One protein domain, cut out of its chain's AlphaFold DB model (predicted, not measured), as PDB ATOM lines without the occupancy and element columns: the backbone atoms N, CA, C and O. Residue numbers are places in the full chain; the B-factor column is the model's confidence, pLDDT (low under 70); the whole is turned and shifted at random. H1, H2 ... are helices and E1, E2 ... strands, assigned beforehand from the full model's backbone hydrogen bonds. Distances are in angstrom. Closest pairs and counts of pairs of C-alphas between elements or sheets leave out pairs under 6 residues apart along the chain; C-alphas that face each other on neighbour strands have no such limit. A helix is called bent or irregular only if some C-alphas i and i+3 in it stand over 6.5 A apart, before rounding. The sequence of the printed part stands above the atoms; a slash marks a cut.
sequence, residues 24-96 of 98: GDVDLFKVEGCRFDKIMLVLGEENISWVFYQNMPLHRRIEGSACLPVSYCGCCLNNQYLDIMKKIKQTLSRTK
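Overview. This is residues 24 to 96 of the 98 residues of the protein "GL11106" of Drosophila persimilis (UniProt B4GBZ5). A single long helix, H2, lies across one face of a three-stranded antiparallel sheet, E1 to E3, while the other face is bare; the free beginning of H2, residues 74 to 79, sticks out with Cys 73. The one-turn helix H1 is near the middle of H2 and only grazes the sheet. The printed part has 73 residues, with two named helices and three named strands in the order H1, E1, E2, E3, H2, and the class is mixed, helices and strands. The sheet order is E1, E2, E3. The whole is compact, with a radius of gyration of the C-alphas of 12.4 A and spans of 36 by 28 by 16 A.

Along the chain. H1 is residues 26 to 29, beginning with C-alpha 26 at (150.423, 156.388, 152.533). Residues 30 to 31 pair antiparallel with residues 34 to 35, a pairing too short to be named. E1 follows at residues 38 to 43, 16.2 A from first to last C-alpha. E2, residues 48 to 54, measures 20.1 A, and E3, residues 60 to 66, measures 20.4 A, beginning with C-alpha 60 at (162.958, 166.869, 150.549). H2, residues 74 to 94, measures 29.0 A and ends with C-alpha 94 at (161.851, 157.746, 133.689). H2 is irregular, with C-alphas 79 and 82 7.5 A apart, and has a kink of 58 degrees near residue 81.

Arrangement. E1, E2 and E3 form a meander, each strand the antiparallel neighbour of the one before, with E1 and E3 as edge strands. E1 and E2 are a hairpin at 168 degrees between directions; N 40 and O 51 are 2.9 A apart, within hydrogen-bond range. E2 and E3 are a hairpin at 171 degrees; N 52 and O 62 are within hydrogen-bond range at 2.8 A. H2 is on one face of this sheet, making two layers, at a height over the sheet of 9.0 A. It lies over E3 and only just over E2, on which 3 of its C-alphas fall, and runs across the strands at 73 degrees to E3 on the local plane. The closest C-alphas of E3 and H2 are those of Gly 64 and Leu 92, 7.8 A apart. H1 and H2 are close but not clearly touching, their closest C-alphas, Leu 28 and Met 85, being 7.2 A apart. In H2, 14 of 17 O i to N i+4 pairs are within hydrogen-bond range, while H1 is too short for such a pair.

Size, cuts and confidence. The two C-alphas farthest apart, those of Pro 57 and Ser 71, are 35.9 A apart. The printed part has no cut. The links E1 to E2 and E2 to E3 are tight, H1 to E1 and E3 to H2 are short, and no link is long. The mean pLDDT of the printed part is 82.1; residues 57, 69 to 71, 74 and 95 to 96 are under 70.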
ATOM      1  N   GLY A  24     143.911 157.971 153.561       79.62
ATOM      2  CA  GLY A  24     144.726 157.193 154.501       79.62
ATOM      3  C   GLY A  24     145.802 156.352 153.811       79.62
ATOM      4  O   GLY A  24     146.617 155.727 154.485       79.62
ATOM      5  N   ASP A  25     145.814 156.330 152.476       84.88
ATOM      6  CA  ASP A  25     146.781 155.573 151.691       84.88
ATOM      7  C   ASP A  25     148.124 156.314 151.620       84.88
ATOM      8  O   ASP A  25     148.322 157.272 150.865       84.88
ATOM      9  N   VAL A  26     149.065 155.846 152.438       82.88
ATOM     10  CA  VAL A  26     150.423 156.388 152.533       82.88
ATOM     11  C   VAL A  26     151.235 156.114 151.263       82.88
ATOM     12  O   VAL A  26     152.155 156.875 150.950       82.88
ATOM     13  N   ASP A  27     150.914 155.064 150.505       87.00
ATOM     14  CA  ASP A  27     151.683 154.679 149.323       87.00
ATOM     15  C   ASP A  27     151.485 155.665 148.174       87.00
ATOM     16  O   ASP A  27     152.404 155.865 147.374       87.00
ATOM     17  N   LEU A  28     150.366 156.394 148.134       85.81
ATOM     18  CA  LEU A  28     150.171 157.509 147.201       85.81
ATOM     19  C   LEU A  28     151.252 158.584 147.341       85.81
ATOM     20  O   LEU A  28     151.705 159.119 146.329       85.81
ATOM     21  N   PHE A  29     151.748 158.802 148.557       87.31
ATOM     22  CA  PHE A  29     152.780 159.786 148.868       87.31
ATOM     23  C   PHE A  29     154.204 159.221 148.840       87.31
ATOM     24  O   PHE A  29     155.157 159.953 149.108       87.31
ATOM     25  N   LYS A  30     154.380 157.936 148.508       88.81
ATOM     26  CA  LYS A  30     155.705 157.354 148.287       88.81
ATOM     27  C   LYS A  30     156.152 157.539 146.843       88.81
ATOM     28  O   LYS A  30     155.471 157.116 145.907       88.81
ATOM     29  N   VAL A  31     157.330 158.123 146.675       86.69
ATOM     30  CA  VAL A  31     158.013 158.306 145.393       86.69
ATOM     31  C   VAL A  31     159.463 157.884 145.580       86.69
ATOM     32  O   VAL A  31     160.132 158.362 146.491       86.69
ATOM     33  N   GLU A  32     159.934 156.953 144.747       82.06
ATOM     34  CA  GLU A  32     161.327 156.473 144.758       82.06
ATOM     35  C   GLU A  32     161.835 156.018 146.142       82.06
ATOM     36  O   GLU A  32     162.956 156.316 146.547       82.06
ATOM     37  N   GLY A  33     160.988 155.322 146.905       82.62
ATOM     38  CA  GLY A  33     161.321 154.848 148.254       82.62
ATOM     39  C   GLY A  33     161.267 155.925 149.345       82.62
ATOM     40  O   GLY A  33     161.396 155.605 150.524       82.62
ATOM     41  N   CYS A  34     161.014 157.186 148.989       85.88
ATOM     42  CA  CYS A  34     160.837 158.286 149.930       85.88
ATOM     43  C   CYS A  34     159.349 158.571 150.157       85.88
ATOM     44  O   CYS A  34     158.579 158.671 149.202       85.88
ATOM     45  N   ARG A  35     158.939 158.726 151.421       88.19
ATOM     46  CA  ARG A  35     157.592 159.180 151.792       88.19
ATOM     47  C   ARG A  35     157.573 160.703 151.898       88.19
ATOM     48  O   ARG A  35     158.397 161.271 152.607       88.19
ATOM     49  N   PHE A  36     156.601 161.324 151.244       89.06
ATOM     50  CA  PHE A  36     156.336 162.757 151.319       89.06
ATOM     51  C   PHE A  36     155.108 163.040 152.195       89.06
ATOM     52  O   PHE A  36     154.258 162.172 152.391       89.06
ATOM     53  N   ASP A  37     155.023 164.254 152.732       87.75
ATOM     54  CA  ASP A  37     153.933 164.690 153.612       87.75
ATOM     55  C   ASP A  37     152.793 165.335 152.821       87.75
ATOM     56  O   ASP A  37     151.623 165.238 153.193       87.75
ATOM     57  N   LYS A  38     153.131 166.018 151.723       87.75
ATOM     58  CA  LYS A  38     152.172 166.744 150.893       87.75
ATOM     59  C   LYS A  38     152.552 166.680 149.422       87.75
ATOM     60  O   LYS A  38     153.728 166.659 149.069       87.75
ATOM     61  N   ILE A  39     151.532 166.718 148.572       87.88
ATOM     62  CA  ILE A  39     151.668 166.893 147.129       87.88
ATOM     63  C   ILE A  39     150.790 168.066 146.733       87.88
ATOM     64  O   ILE A  39     149.645 168.168 147.174       87.88
ATOM     65  N   MET A  40     151.335 168.964 145.926       88.62
ATOM     66  CA  MET A  40     150.592 170.041 145.295       88.62
ATOM     67  C   MET A  40     150.616 169.813 143.792       88.62
ATOM     68  O   MET A  40     151.692 169.646 143.224       88.62
ATOM     69  N   LEU A  41     149.441 169.797 143.171       87.06
ATOM     70  CA  LEU A  41     149.286 169.721 141.724       87.06
ATOM     71  C   LEU A  41     148.762 171.064 141.223       87.06
ATOM     72  O   LEU A  41     147.828 171.619 141.797       87.06
ATOM     73  N   VAL A  42     149.362 171.568 140.153       85.50
ATOM     74  CA  VAL A  42     148.908 172.748 139.419       85.50
ATOM     75  C   VAL A  42     148.467 172.266 138.046       85.50
ATOM     76  O   VAL A  42     149.278 171.751 137.277       85.50
ATOM     77  N   LEU A  43     147.168 172.382 137.783       82.12
ATOM     78  CA  LEU A  43     146.514 171.891 136.575       82.12
ATOM     79  C   LEU A  43     146.370 173.062 135.595       82.12
ATOM     80  O   LEU A  43     145.537 173.941 135.809       82.12
ATOM     81  N   GLY A  44     147.224 173.109 134.579       77.38
ATOM     82  CA  GLY A  44     147.115 174.029 133.449       77.38
ATOM     83  C   GLY A  44     146.349 173.395 132.288       77.38
ATOM     84  O   GLY A  44     146.084 172.194 132.291       77.38
ATOM     85  N   GLU A  45     146.010 174.195 131.275       72.88
ATOM     86  CA  GLU A  45     145.251 173.720 130.106       72.88
ATOM     87  C   GLU A  45     145.973 172.587 129.361       72.88
ATOM     88  O   GLU A  45     145.352 171.590 129.004       72.88
ATOM     89  N   GLU A  46     147.294 172.696 129.205       74.81
ATOM     90  CA  GLU A  46     148.104 171.732 128.446       74.81
ATOM     91  C   GLU A  46     149.097 170.949 129.314       74.81
ATOM     92  O   GLU A  46     149.643 169.928 128.888       74.81
ATOM     93  N   ASN A  47     149.361 171.409 130.539       82.69
ATOM     94  CA  ASN A  47     150.388 170.844 131.403       82.69
ATOM     95  C   ASN A  47     149.923 170.685 132.851       82.69
ATOM     96  O   ASN A  47     149.164 171.478 133.394       82.69
ATOM     97  N   ILE A  48     150.443 169.653 133.509       86.94
ATOM     98  CA  ILE A  48     150.314 169.472 134.951       86.94
ATOM     99  C   ILE A  48     151.697 169.642 135.552       86.94
ATOM    100  O   ILE A  48     152.634 168.951 135.152       86.94
ATOM    101  N   SER A  49     151.816 170.542 136.522       88.50
ATOM    102  CA  SER A  49     153.012 170.679 137.355       88.50
ATOM    103  C   SER A  49     152.742 170.111 138.739       88.50
ATOM    104  O   SER A  49     151.623 170.192 139.243       88.50
ATOM    105  N   TRP A  50     153.756 169.536 139.374       91.31
ATOM    106  CA  TRP A  50     153.624 168.965 140.707       91.31
ATOM    107  C   TRP A  50     154.807 169.305 141.590       91.31
ATOM    108  O   TRP A  50     155.933 169.473 141.121       91.31
ATOM    109  N   VAL A  51     154.541 169.334 142.894       90.94
ATOM    110  CA  VAL A  51     155.576 169.408 143.918       90.94
ATOM    111  C   VAL A  51     155.234 168.479 145.079       90.94
ATOM    112  O   VAL A  51     154.178 168.604 145.699       90.94
ATOM    113  N   PHE A  52     156.145 167.558 145.375       89.62
ATOM    114  CA  PHE A  52     156.142 166.717 146.566       89.62
ATOM    115  C   PHE A  52     156.967 167.402 147.656       89.62
ATOM    116  O   PHE A  52     158.099 167.810 147.401       89.62
ATOM    117  N   TYR A  53     156.416 167.497 148.863       87.75
ATOM    118  CA  TYR A  53     157.049 168.123 150.021       87.75
ATOM    119  C   TYR A  53     157.143 167.138 151.176       87.75
ATOM    120  O   TYR A  53     156.144 166.530 151.562       87.75
ATOM    121  N   GLN A  54     158.338 167.010 151.739       86.75
ATOM    122  CA  GLN A  54     158.579 166.396 153.036       86.75
ATOM    123  C   GLN A  54     159.103 167.496 153.962       86.75
ATOM    124  O   GLN A  54     160.097 168.144 153.639       86.75
ATOM    125  N   ASN A  55     158.415 167.738 155.074       73.50
ATOM    126  CA  ASN A  55     158.741 168.804 156.015       73.50
ATOM    127  C   ASN A  55     159.676 168.308 157.124       73.50
ATOM    128  O   ASN A  55     160.559 169.049 157.536       73.50
ATOM    129  N   MET A  56     159.517 167.069 157.611       74.19
ATOM    130  CA  MET A  56     160.338 166.528 158.706       74.19
ATOM    131  C   MET A  56     160.613 165.025 158.539       74.19
ATOM    132  O   MET A  56     159.786 164.299 157.986       74.19
ATOM    133  N   PRO A  57     161.756 164.506 159.026       68.94
ATOM    134  CA  PRO A  57     162.948 165.220 159.508       68.94
ATOM    135  C   PRO A  57     163.868 165.721 158.373       68.94
ATOM    136  O   PRO A  57     164.839 166.423 158.630       68.94
ATOM    137  N   LEU A  58     163.583 165.369 157.115       74.12
ATOM    138  CA  LEU A  58     164.369 165.755 155.942       74.12
ATOM    139  C   LEU A  58     163.529 166.656 155.037       74.12
ATOM    140  O   LEU A  58     162.466 166.240 154.580       74.12
ATOM    141  N   HIS A  59     164.026 167.862 154.751       76.00
ATOM    142  CA  HIS A  59     163.382 168.814 153.841       76.00
ATOM    143  C   HIS A  59     163.603 168.391 152.383       76.00
ATOM    144  O   HIS A  59     164.443 168.949 151.675       76.00
ATOM    145  N   ARG A  60     162.891 167.351 151.936       82.06
ATOM    146  CA  ARG A  60     162.958 166.869 150.549       82.06
ATOM    147  C   ARG A  60     161.864 167.514 149.715       82.06
ATOM    148  O   ARG A  60     160.702 167.559 150.119       82.06
ATOM    149  N   ARG A  61     162.243 167.951 148.518       86.81
ATOM    150  CA  ARG A  61     161.333 168.487 147.512       86.81
ATOM    151  C   ARG A  61     161.606 167.814 146.177       86.81
ATOM    152  O   ARG A  61     162.749 167.790 145.734       86.81
ATOM    153  N   ILE A  62     160.561 167.282 145.553       87.12
ATOM    154  CA  ILE A  62     160.612 166.804 144.168       87.12
ATOM    155  C   ILE A  62     159.589 167.601 143.385       87.12
ATOM    156  O   ILE A  62     158.415 167.617 143.743       87.12
ATOM    157  N   GLU A  63     160.029 168.242 142.314       90.44
ATOM    158  CA  GLU A  63     159.163 168.990 141.415       90.44
ATOM    159  C   GLU A  63     159.307 168.497 139.983       90.44
ATOM    160  O   GLU A  63     160.317 167.905 139.605       90.44
ATOM    161  N   GLY A  64     158.262 168.700 139.196       88.00
ATOM    162  CA  GLY A  64     158.252 168.318 137.797       88.00
ATOM    163  C   GLY A  64     157.005 168.820 137.098       88.00
ATOM    164  O   GLY A  64     156.086 169.354 137.721       88.00
ATOM    165  N   SER A  65     156.988 168.650 135.784       88.88
ATOM    166  CA  SER A  65     155.815 168.924 134.969       88.88
ATOM    167  C   SER A  65     155.752 167.959 133.792       88.88
ATOM    168  O   SER A  65     156.769 167.416 133.360       88.88
ATOM    169  N   ALA A  66     154.545 167.712 133.296       85.56
ATOM    170  CA  ALA A  66     154.323 166.942 132.082       85.56
ATOM    171  C   ALA A  66     153.009 167.343 131.412       85.56
ATOM    172  O   ALA A  66     152.052 167.750 132.073       85.56
ATOM    173  N   CYS A  67     152.953 167.162 130.094       85.19
ATOM    174  CA  CYS A  67     151.704 167.177 129.349       85.19
ATOM    175  C   CYS A  67     150.955 165.870 129.642       85.19
ATOM    176  O   CYS A  67     151.385 164.787 129.237       85.19
ATOM    177  N   LEU A  68     149.875 165.958 130.417       76.88
ATOM    178  CA  LEU A  68     149.034 164.821 130.773       76.88
ATOM    179  C   LEU A  68     147.621 165.108 130.254       76.88
ATOM    180  O   LEU A  68     147.028 166.095 130.682       76.88
ATOM    181  N   PRO A  69     147.052 164.267 129.370       68.44
ATOM    182  CA  PRO A  69     145.687 164.459 128.899       68.44
ATOM    183  C   PRO A  69     144.731 164.103 130.040       68.44
ATOM    184  O   PRO A  69     144.536 162.923 130.351       68.44
ATOM    185  N   VAL A  70     144.203 165.122 130.712       67.06
ATOM    186  CA  VAL A  70     143.315 164.988 131.869       67.06
ATOM    187  C   VAL A  70     142.201 166.021 131.745       67.06
ATOM    188  O   VAL A  70     142.438 167.165 131.372       67.06
ATOM    189  N   SER A  71     140.973 165.619 132.061       68.50
ATOM    190  CA  SER A  71     139.838 166.538 132.126       68.50
ATOM    191  C   SER A  71     139.698 167.064 133.554       68.50
ATOM    192  O   SER A  71     139.471 166.295 134.483       68.50
ATOM    193  N   TYR A  72     139.801 168.378 133.748       70.62
ATOM    194  CA  TYR A  72     139.882 168.994 135.082       70.62
ATOM    195  C   TYR A  72     138.523 169.336 135.711       70.62
ATOM    196  O   TYR A  72     138.412 170.255 136.520       70.62
ATOM    197  N   CYS A  73     137.465 168.609 135.344       74.31
ATOM    198  CA  CYS A  73     136.163 168.793 135.972       74.31
ATOM    199  C   CYS A  73     136.165 168.178 137.385       74.31
ATOM    200  O   CYS A  73     136.789 167.140 137.603       74.31
ATOM    201  N   GLY A  74     135.479 168.781 138.363       68.38
ATOM    202  CA  GLY A  74     135.532 168.316 139.761       68.38
ATOM    203  C   GLY A  74     135.165 166.834 139.941       68.38
ATOM    204  O   GLY A  74     135.857 166.107 140.653       68.38
ATOM    205  N   CYS A  75     134.134 166.345 139.238       75.81
ATOM    206  CA  CYS A  75     133.776 164.921 139.258       75.81
ATOM    207  C   CYS A  75     134.781 164.034 138.501       75.81
ATOM    208  O   CYS A  75     135.004 162.894 138.900       75.81
ATOM    209  N   CYS A  76     135.438 164.561 137.465       77.94
ATOM    210  CA  CYS A  76     136.499 163.878 136.728       77.94
ATOM    211  C   CYS A  76     137.721 163.652 137.628       77.94
ATOM    212  O   CYS A  76     138.220 162.536 137.715       77.94
ATOM    213  N   LEU A  77     138.167 164.689 138.346       79.38
ATOM    214  CA  LEU A  77     139.355 164.630 139.202       79.38
ATOM    215  C   LEU A  77     139.204 163.615 140.338       79.38
ATOM    216  O   LEU A  77     140.110 162.812 140.546       79.38
ATOM    217  N   ASN A  78     138.042 163.566 140.997       79.56
ATOM    218  CA  ASN A  78     137.759 162.559 142.029       79.56
ATOM    219  C   ASN A  78     137.902 161.117 141.520       79.56
ATOM    220  O   ASN A  78     138.298 160.243 142.285       79.56
ATOM    221  N   ASN A  79     137.627 160.874 140.238       81.00
ATOM    222  CA  ASN A  79     137.730 159.545 139.639       81.00
ATOM    223  C   ASN A  79     139.104 159.282 139.001       81.00
ATOM    224  O   ASN A  79     139.517 158.134 138.890       81.00
ATOM    225  N   GLN A  80     139.819 160.327 138.580       83.00
ATOM    226  CA  GLN A  80     141.046 160.207 137.781       83.00
ATOM    227  C   GLN A  80     142.333 160.369 138.591       83.00
ATOM    228  O   GLN A  80     143.417 160.092 138.085       83.00
ATOM    229  N   TYR A  81     142.274 160.828 139.839       85.44
ATOM    230  CA  TYR A  81     143.490 161.229 140.554       85.44
ATOM    231  C   TYR A  81     144.481 160.112 140.815       85.44
ATOM    232  O   TYR A  81     145.681 160.370 140.812       85.44
ATOM    233  N   LEU A  82     144.005 158.883 141.017       88.44
ATOM    234  CA  LEU A  82     144.878 157.723 141.158       88.44
ATOM    235  C   LEU A  82     145.686 157.508 139.874       88.44
ATOM    236  O   LEU A  82     146.894 157.275 139.937       88.44
ATOM    237  N   ASP A  83     145.053 157.686 138.715       87.69
ATOM    238  CA  ASP A  83     145.713 157.595 137.416       87.69
ATOM    239  C   ASP A  83     146.673 158.762 137.173       87.69
ATOM    240  O   ASP A  83     147.784 158.547 136.685       87.69
ATOM    241  N   ILE A  84     146.292 159.986 137.559       87.19
ATOM    242  CA  ILE A  84     147.178 161.161 137.507       87.19
ATOM    243  C   ILE A  84     148.425 160.898 138.359       87.19
ATOM    244  O   ILE A  84     149.549 161.014 137.874       87.19
ATOM    245  N   MET A  85     148.235 160.465 139.606       88.19
ATOM    246  CA  MET A  85     149.308 160.128 140.539       88.19
ATOM    247  C   MET A  85     150.214 159.016 140.004       88.19
ATOM    248  O   MET A  85     151.440 159.113 140.096       88.19
ATOM    249  N   LYS A  86     149.632 157.976 139.401       88.81
ATOM    250  CA  LYS A  86     150.372 156.885 138.760       88.81
ATOM    251  C   LYS A  86     151.221 157.392 137.594       88.81
ATOM    252  O   LYS A  86     152.403 157.055 137.527       88.81
ATOM    253  N   LYS A  87     150.662 158.227 136.711       88.12
ATOM    254  CA  LYS A  87     151.397 158.826 135.586       88.12
ATOM    255  C   LYS A  87     152.535 159.727 136.067       88.12
ATOM    256  O   LYS A  87     153.641 159.606 135.556       88.12
ATOM    257  N   ILE A  88     152.308 160.559 137.084       89.00
ATOM    258  CA  ILE A  88     153.356 161.407 137.680       89.00
ATOM    259  C   ILE A  88     154.526 160.553 138.179       89.00
ATOM    260  O   ILE A  88     155.679 160.812 137.836       89.00
ATOM    261  N   LYS A  89     154.241 159.486 138.935       88.56
ATOM    262  CA  LYS A  89     155.273 158.561 139.429       88.56
ATOM    263  C   LYS A  89     156.033 157.869 138.296       88.56
ATOM    264  O   LYS A  89     157.252 157.735 138.378       88.56
ATOM    265  N   GLN A  90     155.338 157.465 137.231       87.81
ATOM    266  CA  GLN A  90     155.974 156.906 136.035       87.81
ATOM    267  C   GLN A  90     156.913 157.919 135.373       87.81
ATOM    268  O   GLN A  90     158.042 157.565 135.040       87.81
ATOM    269  N   THR A  91     156.488 159.176 135.228       86.56
ATOM    270  CA  THR A  91     157.334 160.242 134.680       86.56
ATOM    271  C   THR A  91     158.595 160.426 135.516       86.56
ATOM    272  O   THR A  91     159.688 160.389 134.961       86.56
ATOM    273  N   LEU A  92     158.461 160.514 136.843       85.44
ATOM    274  CA  LEU A  92     159.601 160.662 137.753       85.44
ATOM    275  C   LEU A  92     160.585 159.488 137.650       85.44
ATOM    276  O   LEU A  92     161.788 159.704 137.567       85.44
ATOM    277  N   SER A  93     160.079 158.255 137.548       82.06
ATOM    278  CA  SER A  93     160.937 157.074 137.391       82.06
ATOM    279  C   SER A  93     161.726 157.051 136.074       82.06
ATOM    280  O   SER A  93     162.817 156.489 136.021       82.06
ATOM    281  N   ARG A  94     161.199 157.674 135.008       71.00
ATOM    282  CA  ARG A  94     161.851 157.746 133.689       71.00
ATOM    283  C   ARG A  94     162.935 158.819 133.621       71.00
ATOM    284  O   ARG A  94     163.878 158.664 132.853       71.00
ATOM    285  N   THR A  95     162.839 159.873 134.428       59.50
ATOM    286  CA  THR A  95     163.823 160.970 134.453       59.50
ATOM    287  C   THR A  95     165.200 160.532 134.981       59.50
ATOM    288  O   THR A  95     166.177 161.236 134.763       59.50
ATOM    289  N   LYS A  96     165.323 159.347 135.599       53.16
ATOM    290  CA  LYS A  96     166.593 158.796 136.115       53.16
ATOM    291  C   LYS A  96     167.594 158.284 135.067       53.16
ATOM    292  O   LYS A  96     168.668 157.833 135.447       53.16
TER     293      LYS A  96